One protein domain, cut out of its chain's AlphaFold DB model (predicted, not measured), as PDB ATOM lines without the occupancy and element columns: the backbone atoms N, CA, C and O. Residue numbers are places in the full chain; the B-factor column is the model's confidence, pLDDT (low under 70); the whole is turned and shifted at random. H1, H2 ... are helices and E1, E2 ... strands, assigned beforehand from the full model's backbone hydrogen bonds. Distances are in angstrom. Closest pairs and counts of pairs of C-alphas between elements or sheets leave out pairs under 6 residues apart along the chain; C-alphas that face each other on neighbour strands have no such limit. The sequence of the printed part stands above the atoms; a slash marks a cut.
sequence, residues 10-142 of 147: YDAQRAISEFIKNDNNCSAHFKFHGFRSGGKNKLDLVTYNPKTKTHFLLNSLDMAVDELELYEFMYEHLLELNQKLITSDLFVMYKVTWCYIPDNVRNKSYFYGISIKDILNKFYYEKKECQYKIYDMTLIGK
ATOM      1  N   TYR A  10     127.539 184.246 242.230       97.31
ATOM      2  CA  TYR A  10     128.491 183.764 243.235       97.31
ATOM      3  C   TYR A  10     127.987 182.516 243.959       97.31
ATOM      4  O   TYR A  10     128.772 181.603 244.215       97.31
ATOM      5  N   ASP A  11     126.687 182.445 244.249       97.31
ATOM      6  CA  ASP A  11     126.082 181.250 244.837       97.31
ATOM      7  C   ASP A  11     126.184 180.053 243.882       97.31
ATOM      8  O   ASP A  11     126.571 178.964 244.310       97.31
ATOM      9  N   ALA A  12     125.942 180.269 242.584       97.06
ATOM     10  CA  ALA A  12     126.087 179.231 241.564       97.06
ATOM     11  C   ALA A  12     127.548 178.762 241.418       97.06
ATOM     12  O   ALA A  12     127.837 177.563 241.429       97.06
ATOM     13  N   GLN A  13     128.498 179.701 241.340       97.88
ATOM     14  CA  GLN A  13     129.930 179.391 241.275       97.88
ATOM     15  C   GLN A  13     130.409 178.629 242.514       97.88
ATOM     16  O   GLN A  13     131.200 177.692 242.376       97.88
ATOM     17  N   ARG A  14     129.935 179.000 243.713       97.56
ATOM     18  CA  ARG A  14     130.252 178.288 244.958       97.56
ATOM     19  C   ARG A  14     129.746 176.851 244.897       97.56
ATOM     20  O   ARG A  14     130.546 175.946 245.116       97.56
ATOM     21  N   ALA A  15     128.480 176.642 244.532       96.56
ATOM     22  CA  ALA A  15     127.889 175.309 244.435       96.56
ATOM     23  C   ALA A  15     128.648 174.406 243.443       96.56
ATOM     24  O   ALA A  15     129.018 173.282 243.781       96.56
ATOM     25  N   ILE A  16     128.973 174.917 242.249       96.25
ATOM     26  CA  ILE A  16     129.771 174.181 241.252       96.25
ATOM     27  C   ILE A  16     131.186 173.879 241.775       96.25
ATOM     28  O   ILE A  16     131.702 172.774 241.595       96.25
ATOM     29  N   SER A  17     131.827 174.849 242.429       97.00
ATOM     30  CA  SER A  17     133.182 174.681 242.968       97.00
ATOM     31  C   SER A  17     133.228 173.640 244.084       97.00
ATOM     32  O   SER A  17     134.146 172.821 244.117       97.00
ATOM     33  N   GLU A  18     132.246 173.654 244.985       95.88
ATOM     34  CA  GLU A  18     132.101 172.662 246.051       95.88
ATOM     35  C   GLU A  18     131.829 171.274 245.478       95.88
ATOM     36  O   GLU A  18     132.465 170.312 245.905       95.88
ATOM     37  N   PHE A  19     130.965 171.177 244.463       92.56
ATOM     38  CA  PHE A  19     130.690 169.926 243.761       92.56
ATOM     39  C   PHE A  19     131.976 169.295 243.200       92.56
ATOM     40  O   PHE A  19     132.293 168.150 243.515       92.56
ATOM     41  N   ILE A  20     132.766 170.060 242.438       92.88
ATOM     42  CA  ILE A  20     134.032 169.584 241.849       92.88
ATOM     43  C   ILE A  20     135.055 169.227 242.932       92.88
ATOM     44  O   ILE A  20     135.708 168.184 242.866       92.88
ATOM     45  N   LYS A  21     135.200 170.084 243.948       93.69
ATOM     46  CA  LYS A  21     136.159 169.860 245.033       93.69
ATOM     47  C   LYS A  21     135.841 168.579 245.804       93.69
ATOM     48  O   LYS A  21     136.765 167.844 246.148       93.69
ATOM     49  N   ASN A  22     134.564 168.310 246.060       90.56
ATOM     50  CA  ASN A  22     134.128 167.118 246.781       90.56
ATOM     51  C   ASN A  22     134.272 165.838 245.946       90.56
ATOM     52  O   ASN A  22     134.503 164.781 246.525       90.56
ATOM     53  N   ASP A  23     134.176 165.927 244.617       85.69
ATOM     54  CA  ASP A  23     134.351 164.774 243.727       85.69
ATOM     55  C   ASP A  23     135.827 164.346 243.609       85.69
ATOM     56  O   ASP A  23     136.160 163.179 243.818       85.69
ATOM     57  N   ASN A  24     136.739 165.287 243.330       83.31
ATOM     58  CA  ASN A  24     138.115 164.930 242.953       83.31
ATOM     59  C   ASN A  24     139.219 165.837 243.533       83.31
ATOM     60  O   ASN A  24     140.394 165.707 243.164       83.31
ATOM     61  N   ASN A  25     138.871 166.730 244.468       91.81
ATOM     62  CA  ASN A  25     139.771 167.702 245.096       91.81
ATOM     63  C   ASN A  25     140.460 168.664 244.100       91.81
ATOM     64  O   ASN A  25     141.550 169.176 244.375       91.81
ATOM     65  N   CYS A  26     139.840 168.914 242.944       94.25
ATOM     66  CA  CYS A  26     140.228 169.989 242.033       94.25
ATOM     67  C   CYS A  26     139.563 171.314 242.426       94.25
ATOM     68  O   CYS A  26     138.547 171.342 243.119       94.25
ATOM     69  N   SER A  27     140.123 172.428 241.951       95.94
ATOM     70  CA  SER A  27     139.440 173.727 241.986       95.94
ATOM     71  C   SER A  27     138.782 174.035 240.646       95.94
ATOM     72  O   SER A  27     139.295 173.659 239.591       95.94
ATOM     73  N   ALA A  28     137.653 174.736 240.695       96.94
ATOM     74  CA  ALA A  28     136.927 175.194 239.521       96.94
ATOM     75  C   ALA A  28     137.339 176.622 239.140       96.94
ATOM     76  O   ALA A  28     137.539 177.482 239.996       96.94
ATOM     77  N   HIS A  29     137.442 176.868 237.841       97.12
ATOM     78  CA  HIS A  29     137.660 178.175 237.243       97.12
ATOM     79  C   HIS A  29     136.639 178.373 236.127       97.12
ATOM     80  O   HIS A  29     136.394 177.470 235.329       97.12
ATOM     81  N   PHE A  30     136.068 179.569 236.064       97.56
ATOM     82  CA  PHE A  30     134.981 179.896 235.153       97.56
ATOM     83  C   PHE A  30     135.460 180.948 234.161       97.56
ATOM     84  O   PHE A  30     136.018 181.970 234.567       97.56
ATOM     85  N   LYS A  31     135.257 180.707 232.864       96.81
ATOM     86  CA  LYS A  31     135.504 181.710 231.825       96.81
ATOM     87  C   LYS A  31     134.206 182.018 231.108       96.81
ATOM     88  O   LYS A  31     133.749 181.238 230.274       96.81
ATOM     89  N   PHE A  32     133.625 183.152 231.474       95.75
ATOM     90  CA  PHE A  32     132.452 183.688 230.815       95.75
ATOM     91  C   PHE A  32     132.865 184.536 229.611       95.75
ATOM     92  O   PHE A  32     133.702 185.434 229.722       95.75
ATOM     93  N   HIS A  33     132.251 184.259 228.467       93.75
ATOM     94  CA  HIS A  33     132.417 185.016 227.234       93.75
ATOM     95  C   HIS A  33     131.051 185.574 226.839       93.75
ATOM     96  O   HIS A  33     130.223 184.880 226.242       93.75
ATOM     97  N   GLY A  34     130.811 186.826 227.224       87.44
ATOM     98  CA  GLY A  34     129.583 187.545 226.902       87.44
ATOM     99  C   GLY A  34     129.622 188.136 225.495       87.44
ATOM    100  O   GLY A  34     130.608 188.771 225.111       87.44
ATOM    101  N   PHE A  35     128.537 187.988 224.733       82.25
ATOM    102  CA  PHE A  35     128.420 188.599 223.408       82.25
ATOM    103  C   PHE A  35     127.558 189.857 223.473       82.25
ATOM    104  O   PHE A  35     126.438 189.843 223.971       82.25
ATOM    105  N   ARG A  36     128.078 190.970 222.938       63.72
ATOM    106  CA  ARG A  36     127.412 192.281 223.011       63.72
ATOM    107  C   ARG A  36     126.194 192.429 222.084       63.72
ATOM    108  O   ARG A  36     125.385 193.314 222.335       63.72
ATOM    109  N   SER A  37     126.041 191.584 221.056       61.22
ATOM    110  CA  SER A  37     124.968 191.722 220.054       61.22
ATOM    111  C   SER A  37     124.472 190.371 219.526       61.22
ATOM    112  O   SER A  37     125.109 189.790 218.651       61.22
ATOM    113  N   GLY A  38     123.340 189.876 220.040       64.81
ATOM    114  CA  GLY A  38     122.579 188.744 219.472       64.81
ATOM    115  C   GLY A  38     123.288 187.382 219.425       64.81
ATOM    116  O   GLY A  38     122.744 186.431 218.867       64.81
ATOM    117  N   GLY A  39     124.497 187.287 219.983       81.00
ATOM    118  CA  GLY A  39     125.264 186.053 220.098       81.00
ATOM    119  C   GLY A  39     124.843 185.228 221.308       81.00
ATOM    120  O   GLY A  39     124.189 185.719 222.227       81.00
ATOM    121  N   LYS A  40     125.234 183.957 221.305       90.25
ATOM    122  CA  LYS A  40     125.070 183.068 222.451       90.25
ATOM    123  C   LYS A  40     126.171 183.327 223.469       90.25
ATOM    124  O   LYS A  40     127.327 183.409 223.084       90.25
ATOM    125  N   ASN A  41     125.835 183.413 224.748       94.25
ATOM    126  CA  ASN A  41     126.832 183.480 225.806       94.25
ATOM    127  C   ASN A  41     127.504 182.118 225.987       94.25
ATOM    128  O   ASN A  41     126.852 181.074 225.901       94.25
ATOM    129  N   LYS A  42     128.812 182.139 226.262       95.31
ATOM    130  CA  LYS A  42     129.603 180.926 226.477       95.31
ATOM    131  C   LYS A  42     130.194 180.891 227.882       95.31
ATOM    132  O   LYS A  42     130.730 181.891 228.354       95.31
ATOM    133  N   LEU A  43     130.144 179.726 228.519       97.38
ATOM    134  CA  LEU A  43     130.768 179.457 229.811       97.38
ATOM    135  C   LEU A  43     131.656 178.222 229.690       97.38
ATOM    136  O   LEU A  43     131.155 177.109 229.524       97.38
ATOM    137  N   ASP A  44     132.965 178.428 229.805       97.56
ATOM    138  CA  ASP A  44     133.923 177.338 229.972       97.56
ATOM    139  C   ASP A  44     134.137 177.073 231.466       97.56
ATOM    140  O   ASP A  44     134.489 177.978 232.229       97.56
ATOM    141  N   LEU A  45     133.960 175.816 231.868       97.38
ATOM    142  CA  LEU A  45     134.273 175.318 233.199       97.38
ATOM    143  C   LEU A  45     135.584 174.540 233.148       97.38
ATOM    144  O   LEU A  45     135.685 173.491 232.510       97.38
ATOM    145  N   VAL A  46     136.594 175.067 233.828       97.31
ATOM    146  CA  VAL A  46     137.966 174.565 233.812       97.31
ATOM    147  C   VAL A  46     138.335 174.072 235.204       97.31
ATOM    148  O   VAL A  46     138.179 174.791 236.187       97.31
ATOM    149  N   THR A  47     138.867 172.862 235.306       96.31
ATOM    150  CA  THR A  47     139.342 172.282 236.567       96.31
ATOM    151  C   THR A  47     140.848 172.416 236.680       96.31
ATOM    152  O   THR A  47     141.561 172.155 235.713       96.31
ATOM    153  N   TYR A  48     141.355 172.766 237.859       95.62
ATOM    154  CA  TYR A  48     142.773 172.669 238.198       95.62
ATOM    155  C   TYR A  48     143.019 171.487 239.125       95.62
ATOM    156  O   TYR A  48     142.458 171.427 240.221       95.62
ATOM    157  N   ASN A  49     143.902 170.582 238.712       93.00
ATOM    158  CA  ASN A  49     144.310 169.459 239.540       93.00
ATOM    159  C   ASN A  49     145.611 169.803 240.287       93.00
ATOM    160  O   ASN A  49     146.666 169.910 239.653       93.00
ATOM    161  N   PRO A  50     145.589 169.921 241.629       92.12
ATOM    162  CA  PRO A  50     146.770 170.306 242.398       92.12
ATOM    163  C   PRO A  50     147.884 169.249 242.384       92.12
ATOM    164  O   PRO A  50     149.046 169.592 242.590       92.12
ATOM    165  N   LYS A  51     147.570 167.970 242.122       90.25
ATOM    166  CA  LYS A  51     148.571 166.888 242.076       90.25
ATOM    167  C   LYS A  51     149.443 166.985 240.829       90.25
ATOM    168  O   LYS A  51     150.653 166.808 240.907       90.25
ATOM    169  N   THR A  52     148.819 167.261 239.689       89.75
ATOM    170  CA  THR A  52     149.489 167.356 238.383       89.75
ATOM    171  C   THR A  52     149.804 168.797 237.984       89.75
ATOM    172  O   THR A  52     150.434 169.014 236.954       89.75
ATOM    173  N   LYS A  53     149.381 169.778 238.797       91.56
ATOM    174  CA  LYS A  53     149.569 171.222 238.602       91.56
ATOM    175  C   LYS A  53     149.143 171.707 237.213       91.56
ATOM    176  O   LYS A  53     149.772 172.587 236.636       91.56
ATOM    177  N   THR A  54     148.066 171.139 236.681       93.25
ATOM    178  CA  THR A  54     147.563 171.457 235.340       93.25
ATOM    179  C   THR A  54     146.066 171.719 235.359       93.25
ATOM    180  O   THR A  54     145.338 171.229 236.225       93.25
ATOM    181  N   HIS A  55     145.621 172.472 234.359       94.69
ATOM    182  CA  HIS A  55     144.219 172.751 234.104       94.69
ATOM    183  C   HIS A  55     143.672 171.848 233.001       94.69
ATOM    184  O   HIS A  55     144.416 171.481 232.092       94.69
ATOM    185  N   PHE A  56     142.381 171.545 233.026       95.94
ATOM    186  CA  PHE A  56     141.665 170.865 231.946       95.94
ATOM    187  C   PHE A  56     140.280 171.473 231.776       95.94
ATOM    188  O   PHE A  56     139.702 171.965 232.743       95.94
ATOM    189  N   LEU A  57     139.745 171.449 230.557       96.75
ATOM    190  CA  LEU A  57     138.344 171.803 230.350       96.75
ATOM    191  C   LEU A  57     137.477 170.638 230.823       96.75
ATOM    192  O   LEU A  57     137.606 169.529 230.310       96.75
ATOM    193  N   LEU A  58     136.577 170.906 231.762       93.62
ATOM    194  CA  LEU A  58     135.582 169.935 232.194       93.62
ATOM    195  C   LEU A  58     134.390 169.945 231.235       93.62
ATOM    196  O   LEU A  58     134.008 168.902 230.693       93.62
ATOM    197  N   ASN A  59     133.839 171.138 230.987       93.31
ATOM    198  CA  ASN A  59     132.723 171.334 230.072       93.31
ATOM    199  C   ASN A  59     132.641 172.769 229.526       93.31
ATOM    200  O   ASN A  59     133.175 173.702 230.122       93.31
ATOM    201  N   SER A  60     131.929 172.937 228.413       94.88
ATOM    202  CA  SER A  60     131.636 174.229 227.791       94.88
ATOM    203  C   SER A  60     130.158 174.296 227.423       94.88
ATOM    204  O   SER A  60     129.672 173.436 226.690       94.88
ATOM    205  N   LEU A  61     129.469 175.349 227.855       94.94
ATOM    206  CA  LEU A  61     128.104 175.659 227.422       94.94
ATOM    207  C   LEU A  61     128.097 176.894 226.530       94.94
ATOM    208  O   LEU A  61     128.839 177.835 226.785       94.94
ATOM    209  N   ASP A  62     127.255 176.879 225.499       94.62
ATOM    210  CA  ASP A  62     127.111 177.950 224.512       94.62
ATOM    211  C   ASP A  62     125.615 178.126 224.179       94.62
ATOM    212  O   ASP A  62     125.017 177.328 223.440       94.62
ATOM    213  N   MET A  63     124.975 179.116 224.814       93.19
ATOM    214  CA  MET A  63     123.515 179.274 224.854       93.19
ATOM    215  C   MET A  63     123.083 180.748 224.799       93.19
ATOM    216  O   MET A  63     123.749 181.636 225.321       93.19
ATOM    217  N   ALA A  64     121.932 181.022 224.180       93.00
ATOM    218  CA  ALA A  64     121.343 182.364 224.101       93.00
ATOM    219  C   ALA A  64     120.511 182.682 225.359       93.00
ATOM    220  O   ALA A  64     119.297 182.847 225.281       93.00
ATOM    221  N   VAL A  65     121.176 182.703 226.511       92.31
ATOM    222  CA  VAL A  65     120.610 182.964 227.847       92.31
ATOM    223  C   VAL A  65     121.505 183.948 228.593       92.31
ATOM    224  O   VAL A  65     122.636 184.186 228.163       92.31
ATOM    225  N   ASP A  66     121.028 184.536 229.687       93.12
ATOM    226  CA  ASP A  66     121.878 185.397 230.510       93.12
ATOM    227  C   ASP A  66     122.984 184.610 231.241       93.12
ATOM    228  O   ASP A  66     123.049 183.380 231.208       93.12
ATOM    229  N   GLU A  67     123.916 185.338 231.856       94.56
ATOM    230  CA  GLU A  67     125.061 184.736 232.538       94.56
ATOM    231  C   GLU A  67     124.637 183.814 233.691       94.56
ATOM    232  O   GLU A  67     125.164 182.709 233.801       94.56
ATOM    233  N   LEU A  68     123.678 184.234 234.524       95.69
ATOM    234  CA  LEU A  68     123.238 183.455 235.681       95.69
ATOM    235  C   LEU A  68     122.571 182.153 235.238       95.69
ATOM    236  O   LEU A  68     122.908 181.086 235.754       95.69
ATOM    237  N   GLU A  69     121.691 182.225 234.240       95.19
ATOM    238  CA  GLU A  69     121.058 181.046 233.659       95.19
ATOM    239  C   GLU A  69     122.092 180.063 233.100       95.19
ATOM    240  O   GLU A  69     121.906 178.850 233.213       95.19
ATOM    241  N   LEU A  70     123.197 180.556 232.534       95.56
ATOM    242  CA  LEU A  70     124.270 179.710 232.018       95.56
ATOM    243  C   LEU A  70     125.007 178.953 233.137       95.56
ATOM    244  O   LEU A  70     125.359 177.786 232.952       95.56
ATOM    245  N   TYR A  71     125.197 179.575 234.307       97.00
ATOM    246  CA  TYR A  71     125.717 178.887 235.495       97.00
ATOM    247  C   TYR A  71     124.723 177.863 236.054       97.00
ATOM    248  O   TYR A  71     125.146 176.764 236.415       97.00
ATOM    249  N   GLU A  72     123.425 178.176 236.087       95.75
ATOM    250  CA  GLU A  72     122.384 177.206 236.465       95.75
ATOM    251  C   GLU A  72     122.440 175.971 235.558       95.75
ATOM    252  O   GLU A  72     122.551 174.851 236.053       95.75
ATOM    253  N   PHE A  73     122.469 176.166 234.233       95.25
ATOM    254  CA  PHE A  73     122.589 175.062 233.278       95.25
ATOM    255  C   PHE A  73     123.895 174.282 233.441       95.25
ATOM    256  O   PHE A  73     123.903 173.063 233.276       95.25
ATOM    257  N   MET A  74     125.004 174.950 233.773       95.44
ATOM    258  CA  MET A  74     126.271 174.266 234.040       95.44
ATOM    259  C   MET A  74     126.159 173.364 235.268       95.44
ATOM    260  O   MET A  74     126.578 172.210 235.215       95.44
ATOM    261  N   TYR A  75     125.574 173.862 236.355       94.94
ATOM    262  CA  TYR A  75     125.377 173.080 237.570       94.94
ATOM    263  C   TYR A  75     124.444 171.883 237.336       94.94
ATOM    264  O   TYR A  75     124.794 170.754 237.682       94.94
ATOM    265  N   GLU A  76     123.314 172.094 236.658       91.56
ATOM    266  CA  GLU A  76     122.419 171.006 236.250       91.56
ATOM    267  C   GLU A  76     123.138 169.969 235.393       91.56
ATOM    268  O   GLU A  76     123.004 168.768 235.623       91.56
ATOM    269  N   HIS A  77     123.950 170.419 234.436       89.44
ATOM    270  CA  HIS A  77     124.722 169.525 233.590       89.44
ATOM    271  C   HIS A  77     125.694 168.657 234.399       89.44
ATOM    272  O   HIS A  77     125.866 167.485 234.074       89.44
ATOM    273  N   LEU A  78     126.312 169.184 235.460       89.62
ATOM    274  CA  LEU A  78     127.180 168.395 236.344       89.62
ATOM    275  C   LEU A  78     126.398 167.343 237.139       89.62
ATOM    276  O   LEU A  78     126.849 166.199 237.246       89.62
ATOM    277  N   LEU A  79     125.210 167.690 237.643       87.25
ATOM    278  CA  LEU A  79     124.318 166.730 238.301       87.25
ATOM    279  C   LEU A  79     123.869 165.630 237.331       87.25
ATOM    280  O   LEU A  79     123.889 164.444 237.669       87.25
ATOM    281  N   GLU A  80     123.499 166.016 236.109       82.25
ATOM    282  CA  GLU A  80     123.120 165.081 235.056       82.25
ATOM    283  C   GLU A  80     124.283 164.209 234.616       82.25
ATOM    284  O   GLU A  80     124.063 163.026 234.387       82.25
ATOM    285  N   LEU A  81     125.500 164.748 234.489       77.50
ATOM    286  CA  LEU A  81     126.687 163.950 234.201       77.50
ATOM    287  C   LEU A  81     126.814 162.862 235.259       77.50
ATOM    288  O   LEU A  81     126.851 161.693 234.898       77.50
ATOM    289  N   ASN A  82     126.740 163.202 236.545       71.31
ATOM    290  CA  ASN A  82     126.849 162.205 237.611       71.31
ATOM    291  C   ASN A  82     125.820 161.063 237.458       71.31
ATOM    292  O   ASN A  82     126.148 159.888 237.602       71.31
ATOM    293  N   GLN A  83     124.583 161.387 237.063       70.25
ATOM    294  CA  GLN A  83     123.526 160.394 236.824       70.25
ATOM    295  C   GLN A  83     123.679 159.628 235.494       70.25
ATOM    296  O   GLN A  83     123.434 158.420 235.420       70.25
ATOM    297  N   LYS A  84     124.086 160.309 234.418       67.44
ATOM    298  CA  LYS A  84     124.272 159.748 233.069       67.44
ATOM    299  C   LYS A  84     125.491 158.841 233.003       67.44
ATOM    300  O   LYS A  84     125.445 157.856 232.277       67.44
ATOM    301  N   LEU A  85     126.529 159.100 233.795       63.97
ATOM    302  CA  LEU A  85     127.681 158.206 233.940       63.97
ATOM    303  C   LEU A  85     127.298 156.823 234.477       63.97
ATOM    304  O   LEU A  85     127.991 155.843 234.211       63.97
ATOM    305  N   ILE A  86     126.172 156.735 235.186       61.78
ATOM    306  CA  ILE A  86     125.627 155.482 235.713       61.78
ATOM    307  C   ILE A  86     124.733 154.782 234.671       61.78
ATOM    308  O   ILE A  86     124.644 153.556 234.662       61.78
ATOM    309  N   THR A  87     124.082 155.528 233.771       62.06
ATOM    310  CA  THR A  87     122.933 155.026 232.988       62.06
ATOM    311  C   THR A  87     123.084 155.080 231.462       62.06
ATOM    312  O   THR A  87     122.379 154.350 230.771       62.06
ATOM    313  N   SER A  88     123.997 155.881 230.903       65.06
ATOM    314  CA  SER A  88     124.111 156.124 229.455       65.06
ATOM    315  C   SER A  88     125.288 155.384 228.807       65.06
ATOM    316  O   SER A  88     126.368 155.298 229.383       65.06
ATOM    317  N   ASP A  89     125.100 154.879 227.584       66.06
ATOM    318  CA  ASP A  89     126.179 154.354 226.722       66.06
ATOM    319  C   ASP A  89     126.922 155.454 225.942       66.06
ATOM    320  O   ASP A  89     127.952 155.191 225.327       66.06
ATOM    321  N   LEU A  90     126.407 156.689 225.948       72.12
ATOM    322  CA  LEU A  90     126.949 157.788 225.143       72.12
ATOM    323  C   LEU A  90     128.145 158.480 225.800       72.12
ATOM    324  O   LEU A  90     128.974 159.052 225.100       72.12
ATOM    325  N   PHE A  91     128.227 158.448 227.131       73.88
ATOM    326  CA  PHE A  91     129.312 159.056 227.892       73.88
ATOM    327  C   PHE A  91     130.211 157.976 228.467       73.88
ATOM    328  O   PHE A  91     129.765 157.112 229.219       73.88
ATOM    329  N   VAL A  92     131.494 158.051 228.132       80.38
ATOM    330  CA  VAL A  92     132.480 157.072 228.574       80.38
ATOM    331  C   VAL A  92     133.685 157.742 229.215       80.38
ATOM    332  O   VAL A  92     134.034 158.880 228.895       80.38
ATOM    333  N   MET A  93     134.325 157.019 230.133       86.69
ATOM    334  CA  MET A  93     135.531 157.475 230.810       86.69
ATOM    335  C   MET A  93     136.781 157.019 230.061       86.69
ATOM    336  O   MET A  93     136.989 155.821 229.841       86.69
ATOM    337  N   TYR A  94     137.657 157.966 229.747       91.25
ATOM    338  CA  TYR A  94     138.992 157.698 229.230       91.25
ATOM    339  C   TYR A  94     140.043 158.036 230.275       91.25
ATOM    340  O   TYR A  94     140.003 159.095 230.893       91.25
ATOM    341  N   LYS A  95     141.039 157.165 230.417       94.00
ATOM    342  CA  LYS A  95     142.289 157.471 231.112       94.00
ATOM    343  C   LYS A  95     143.342 157.821 230.081       94.00
ATOM    344  O   LYS A  95     143.683 156.998 229.234       94.00
ATOM    345  N   VAL A  96     143.898 159.013 230.211       96.25
ATOM    346  CA  VAL A  96     144.988 159.524 229.388       96.25
ATOM    347  C   VAL A  96     146.267 159.476 230.208       96.25
ATOM    348  O   VAL A  96     146.356 160.071 231.284       96.25
ATOM    349  N   THR A  97     147.269 158.772 229.693       96.94
ATOM    350  CA  THR A  97     148.622 158.759 230.253       96.94
ATOM    351  C   THR A  97     149.494 159.702 229.437       96.94
ATOM    352  O   THR A  97     149.668 159.498 228.237       96.94
ATOM    353  N   TRP A  98     150.060 160.726 230.071       97.00
ATOM    354  CA  TRP A  98     150.713 161.837 229.373       97.00
ATOM    355  C   TRP A  98     151.928 162.376 230.137       97.00
ATOM    356  O   TRP A  98     152.107 162.066 231.312       97.00
ATOM    357  N   CYS A  99     152.767 163.185 229.492       96.25
ATOM    358  CA  CYS A  99     153.761 164.023 230.166       96.25
ATOM    359  C   CYS A  99     153.780 165.442 229.590       96.25
ATOM    360  O   CYS A  99     153.504 165.643 228.405       96.25
ATOM    361  N   TYR A 100     154.106 166.414 230.443       95.31
ATOM    362  CA  TYR A 100     154.601 167.716 230.006       95.31
ATOM    363  C   TYR A 100     156.090 167.546 229.701       95.31
ATOM    364  O   TYR A 100     156.846 167.090 230.561       95.31
ATOM    365  N   ILE A 101     156.496 167.829 228.463       94.12
ATOM    366  CA  ILE A 101     157.828 167.483 227.943       94.12
ATOM    367  C   ILE A 101     158.960 168.094 228.787       94.12
ATOM    368  O   ILE A 101     159.894 167.352 229.091       94.12
ATOM    369  N   PRO A 102     158.893 169.373 229.210       92.69
ATOM    370  CA  PRO A 102     159.939 169.962 230.048       92.69
ATOM    371  C   PRO A 102     160.142 169.261 231.397       92.69
ATOM    372  O   PRO A 102     161.281 169.115 231.829       92.69
ATOM    373  N   ASP A 103     159.067 168.783 232.031       90.19
ATOM    374  CA  ASP A 103     159.151 168.124 233.343       90.19
ATOM    375  C   ASP A 103     159.480 166.629 233.214       90.19
ATOM    376  O   ASP A 103     160.007 166.018 234.141       90.19
ATOM    377  N   ASN A 104     159.131 166.020 232.073       91.12
ATOM    378  CA  ASN A 104     159.297 164.596 231.767       91.12
ATOM    379  C   ASN A 104     158.685 163.636 232.816       91.12
ATOM    380  O   ASN A 104     159.046 162.461 232.903       91.12
ATOM    381  N   VAL A 105     157.718 164.114 233.605       94.31
ATOM    382  CA  VAL A 105     156.969 163.307 234.576       94.31
ATOM    383  C   VAL A 105     155.730 162.719 233.911       94.31
ATOM    384  O   VAL A 105     154.940 163.428 233.283       94.31
ATOM    385  N   ARG A 106     155.543 161.404 234.060       95.25
ATOM    386  CA  ARG A 106     154.363 160.705 233.549       95.25
ATOM    387  C   ARG A 106     153.188 160.864 234.513       95.25
ATOM    388  O   ARG A 106     153.245 160.418 235.654       95.25
ATOM    389  N   ASN A 107     152.103 161.423 234.003       95.75
ATOM    390  CA  ASN A 107     150.856 161.672 234.704       95.75
ATOM    391  C   ASN A 107     149.726 160.812 234.136       95.75
ATOM    392  O   ASN A 107     149.787 160.326 233.002       95.75
ATOM    393  N   LYS A 108     148.679 160.642 234.942       94.44
ATOM    394  CA  LYS A 108     147.415 160.029 234.537       94.44
ATOM    395  C   LYS A 108     146.300 161.011 234.846       94.44
ATOM    396  O   LYS A 108     146.174 161.446 235.988       94.44
ATOM    397  N   SER A 109     145.512 161.324 233.832       93.88
ATOM    398  CA  SER A 109     144.287 162.103 233.969       93.88
ATOM    399  C   SER A 109     143.132 161.287 233.421       93.88
ATOM    400  O   SER A 109     143.317 160.472 232.517       93.88
ATOM    401  N   TYR A 110     141.955 161.502 233.979       90.75
ATOM    402  CA  TYR A 110     140.733 160.862 233.535       90.75
ATOM    403  C   TYR A 110     139.834 161.946 232.959       90.75
ATOM    404  O   TYR A 110     139.966 163.112 233.327       90.75
ATOM    405  N   PHE A 111     139.004 161.571 231.999       90.69
ATOM    406  CA  PHE A 111     138.114 162.489 231.314       90.69
ATOM    407  C   PHE A 111     136.847 161.754 230.927       90.69
ATOM    408  O   PHE A 111     136.909 160.631 230.415       90.69
ATOM    409  N   TYR A 112     135.717 162.435 231.061       87.44
ATOM    410  CA  TYR A 112     134.497 162.024 230.386       87.44
ATOM    411  C   TYR A 112     134.334 162.723 229.065       87.44
ATOM    412  O   TYR A 112     134.578 163.926 228.940       87.44
ATOM    413  N   GLY A 113     133.826 161.971 228.106       87.31
ATOM    414  CA  GLY A 113     133.405 162.522 226.841       87.31
ATOM    415  C   GLY A 113     132.661 161.505 226.009       87.31
ATOM    416  O   GLY A 113     132.543 160.329 226.363       87.31
ATOM    417  N   ILE A 114     132.170 161.992 224.880       87.00
ATOM    418  CA  ILE A 114     131.406 161.193 223.917       87.00
ATOM    419  C   ILE A 114     132.287 160.614 222.801       87.00
ATOM    420  O   ILE A 114     131.835 159.821 221.982       87.00
ATOM    421  N   SER A 115     133.550 161.046 222.716       88.69
ATOM    422  CA  SER A 115     134.516 160.578 221.718       88.69
ATOM    423  C   SER A 115     135.950 160.920 222.122       88.69
ATOM    424  O   SER A 115     136.173 161.850 222.891       88.69
ATOM    425  N   ILE A 116     136.942 160.253 221.524       91.50
ATOM    426  CA  ILE A 116     138.367 160.593 221.699       91.50
ATOM    427  C   ILE A 116     138.650 162.058 221.332       91.50
ATOM    428  O   ILE A 116     139.421 162.717 222.021       91.50
ATOM    429  N   LYS A 117     138.012 162.591 220.280       93.88
ATOM    430  CA  LYS A 117     138.178 163.995 219.873       93.88
ATOM    431  C   LYS A 117     137.749 164.955 220.983       93.88
ATOM    432  O   LYS A 117     138.446 165.928 221.244       93.88
ATOM    433  N   ASP A 118     136.636 164.660 221.646       92.88
ATOM    434  CA  ASP A 118     136.165 165.426 222.802       92.88
ATOM    435  C   ASP A 118     137.184 165.366 223.954       92.88
ATOM    436  O   ASP A 118     137.602 166.403 224.468       92.88
ATOM    437  N   ILE A 119     137.714 164.176 224.267       94.50
ATOM    438  CA  ILE A 119     138.772 164.022 225.282       94.50
ATOM    439  C   ILE A 119     140.011 164.856 224.947       94.50
ATOM    440  O   ILE A 119     140.560 165.518 225.824       94.50
ATOM    441  N   LEU A 120     140.455 164.849 223.690       96.12
ATOM    442  CA  LEU A 120     141.624 165.619 223.266       96.12
ATOM    443  C   LEU A 120     141.370 167.127 223.324       96.12
ATOM    444  O   LEU A 120     142.244 167.856 223.786       96.12
ATOM    445  N   ASN A 121     140.178 167.593 222.945       95.69
ATOM    446  CA  ASN A 121     139.798 169.000 223.093       95.69
ATOM    447  C   ASN A 121     139.854 169.435 224.563       95.69
ATOM    448  O   ASN A 121     140.367 170.509 224.877       95.69
ATOM    449  N   LYS A 122     139.375 168.580 225.475       95.62
ATOM    450  CA  LYS A 122     139.432 168.836 226.917       95.62
ATOM    451  C   LYS A 122     140.858 168.828 227.456       95.62
ATOM    452  O   LYS A 122     141.257 169.725 228.206       95.62
ATOM    453  N   PHE A 123     141.638 167.835 227.033       96.88
ATOM    454  CA  PHE A 123     143.033 167.672 227.412       96.88
ATOM    455  C   PHE A 123     143.870 168.874 226.969       96.88
ATOM    456  O   PHE A 123     144.572 169.448 227.795       96.88
ATOM    457  N   TYR A 124     143.767 169.296 225.708       96.69
ATOM    458  CA  TYR A 124     144.574 170.372 225.129       96.69
ATOM    459  C   TYR A 124     143.996 171.775 225.310       96.69
ATOM    460  O   TYR A 124     144.590 172.730 224.813       96.69
ATOM    461  N   TYR A 125     142.895 171.937 226.049       95.94
ATOM    462  CA  TYR A 125     142.330 173.259 226.311       95.94
ATOM    463  C   TYR A 125     143.400 174.215 226.858       95.94
ATOM    464  O   TYR A 125     144.014 173.940 227.897       95.94
ATOM    465  N   GLU A 126     143.636 175.291 226.100       93.38
ATOM    466  CA  GLU A 126     144.650 176.334 226.323       93.38
ATOM    467  C   GLU A 126     146.099 175.842 226.460       93.38
ATOM    468  O   GLU A 126     146.957 176.520 227.027       93.38
ATOM    469  N   LYS A 127     146.404 174.667 225.908       93.12
ATOM    470  CA  LYS A 127     147.752 174.096 225.886       93.12
ATOM    471  C   LYS A 127     148.317 174.131 224.477       93.12
ATOM    472  O   LYS A 127     147.600 174.004 223.489       93.12
ATOM    473  N   LYS A 128     149.640 174.242 224.384       94.06
ATOM    474  CA  LYS A 128     150.358 174.017 223.127       94.06
ATOM    475  C   LYS A 128     150.634 172.526 222.996       94.06
ATOM    476  O   LYS A 128     151.398 171.986 223.791       94.06
ATOM    477  N   GLU A 129     150.049 171.875 221.995       93.62
ATOM    478  CA  GLU A 129     150.189 170.424 221.789       93.62
ATOM    479  C   GLU A 129     151.655 169.972 221.746       93.62
ATOM    480  O   GLU A 129     152.013 168.971 222.357       93.62
ATOM    481  N   CYS A 130     152.534 170.773 221.135       94.62
ATOM    482  CA  CYS A 130     153.968 170.490 221.032       94.62
ATOM    483  C   CYS A 130     154.720 170.425 222.373       94.62
ATOM    484  O   CYS A 130     155.886 170.044 222.386       94.62
ATOM    485  N   GLN A 131     154.090 170.804 223.489       96.00
ATOM    486  CA  GLN A 131     154.679 170.729 224.828       96.00
ATOM    487  C   GLN A 131     154.264 169.474 225.604       96.00
ATOM    488  O   GLN A 131     154.728 169.272 226.726       96.00
ATOM    489  N   TYR A 132     153.399 168.633 225.036       96.44
ATOM    490  CA  TYR A 132     152.848 167.466 225.711       96.44
ATOM    491  C   TYR A 132     153.016 166.216 224.855       96.44
ATOM    492  O   TYR A 132     152.958 166.256 223.628       96.44
ATOM    493  N   LYS A 133     153.201 165.074 225.515       96.44
ATOM    494  CA  LYS A 133     153.223 163.763 224.865       96.44
ATOM    495  C   LYS A 133     152.201 162.853 225.525       96.44
ATOM    496  O   LYS A 133     152.295 162.588 226.722       96.44
ATOM    497  N   ILE A 134     151.252 162.356 224.741       97.06
ATOM    498  CA  ILE A 134     150.323 161.302 225.160       97.06
ATOM    499  C   ILE A 134     150.965 159.953 224.825       97.06
ATOM    500  O   ILE A 134     151.402 159.728 223.699       97.06
ATOM    501  N   TYR A 135     151.058 159.070 225.816       96.38
ATOM    502  CA  TYR A 135     151.594 157.716 225.654       96.38
ATOM    503  C   TYR A 135     150.495 156.690 225.395       96.38
ATOM    504  O   TYR A 135     150.714 155.742 224.651       96.38
ATOM    505  N   ASP A 136     149.351 156.857 226.056       95.94
ATOM    506  CA  ASP A 136     148.249 155.902 226.025       95.94
ATOM    507  C   ASP A 136     146.921 156.604 226.332       95.94
ATOM    508  O   ASP A 136     146.872 157.530 227.150       95.94
ATOM    509  N   MET A 137     145.852 156.129 225.693       95.56
ATOM    510  CA  MET A 137     144.469 156.510 225.972       95.56
ATOM    511  C   MET A 137     143.634 155.236 226.087       95.56
ATOM    512  O   MET A 137     143.275 154.629 225.080       95.56
ATOM    513  N   THR A 138     143.310 154.834 227.317       92.56
ATOM    514  CA  THR A 138     142.481 153.648 227.565       92.56
ATOM    515  C   THR A 138     141.036 154.053 227.840       92.56
ATOM    516  O   THR A 138     140.786 154.881 228.718       92.56
ATOM    517  N   LEU A 139     140.080 153.412 227.171       89.62
ATOM    518  CA  LEU A 139     138.676 153.407 227.584       89.62
ATOM    519  C   LEU A 139     138.534 152.549 228.854       89.62
ATOM    520  O   LEU A 139     138.869 151.368 228.825       89.62
ATOM    521  N   ILE A 140     138.068 153.124 229.964       82.69
ATOM    522  CA  ILE A 140     137.920 152.399 231.244       82.69
ATOM    523  C   ILE A 140     136.506 151.827 231.433       82.69
ATOM    524  O   ILE A 140     136.314 150.907 232.222       82.69
ATOM    525  N   GLY A 141     135.525 152.303 230.664       67.38
ATOM    526  CA  GLY A 141     134.125 151.887 230.779       67.38
ATOM    527  C   GLY A 141     133.311 152.809 231.691       67.38
ATOM    528  O   GLY A 141     133.672 153.971 231.891       67.38
ATOM    529  N   LYS A 142     132.182 152.309 232.210       59.12
ATOM    530  CA  LYS A 142     131.214 153.076 233.014       59.12
ATOM    531  C   LYS A 142     131.580 153.049 234.502       59.12
ATOM    532  O   LYS A 142     131.114 152.190 235.248       59.12
TER     533      LYS A 142
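This is residues 10 to 142 of the 147 residues of an uncharacterized protein of viral metagenome (UniProt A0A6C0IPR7). Two strongly twisted sheets of three strands each hold the short helix H3 between them: the sheet E5 E4 E6 curls round H3, which also packs on one face of the sheet E1 E2 E3. Two longer helices, H1 and H2, run the same way over part of the opposite face of E1 E2 E3. The printed part has 133 residues, with three named helices and six named strands in the order H1 E1 E2 E3 H2 E4 E5 H3 E6; both sheets are antiparallel and the class is mixed, helices and strands. The whole is compact, with a radius of gyration of the C-alphas of 15.5 A and spans of 43 by 34 by 26 A.

Start with H1, residues 10 to 24, and go on to E1, residues 27 to 33, E2, residues 41 to 49, and E3, residues 54 to 63. These strands form a meander, each the antiparallel neighbour of the one before; look for N 29 and O 46, 2.8 A apart, and N 43 and O 61, 2.9 A, both within hydrogen-bond range. H1 is on this sheet at a height over the sheet of 8.8 A; its closest C-alphas to E1 are Ser 17 and Ala 28, 5.1 A. H2, residues 67 to 87, is on the same face and runs across the strands, at 68 degrees to E3 on the local plane. Its residues 68 to 75 alone touch H1, at a shallow tilt of 25 degrees; the closest C-alphas are Ile 16 and Tyr 75, 5.8 A. Next, E4, residues 92 to 100, and E5, residues 106 to 113, form a hairpin, with N 96 and O 109 at 2.8 A. H3, residues 116 to 123, is on the opposite face of the first sheet from H1 and H2; its closest C-alphas to E3 are Leu 57 and Lys 122, 4.7 A. E6, residues 132 to 141, is antiparallel to E4, with N 97 and O 136 at 2.9 A. E5, H3 and E6 make a split strand-helix-strand unit, two strands running the same way with E4 between them, and its crossover is right-handed. Every O i to N i+4 pair is within hydrogen-bond range in H1 and H3, and 16 of 17 in H2.

Find C-alpha 10 at (128.491, 183.764, 243.235); from there H1 runs 21.2 A. E3 spans 27.4 A, and H2 spans 29.8 A with a kink of 29 degrees near residue 81. E6 bends by 61 degrees at residue 135 and ends at C-alpha 141, (134.125, 151.887, 230.779).

The C-alphas of Gly 38 and Asn 104, the two farthest apart, are 45.6 A from each other. The printed part has no cut and no long link. Look for pLDDT under 70 at residues 36 to 38, 84 to 89 and 141 to 142.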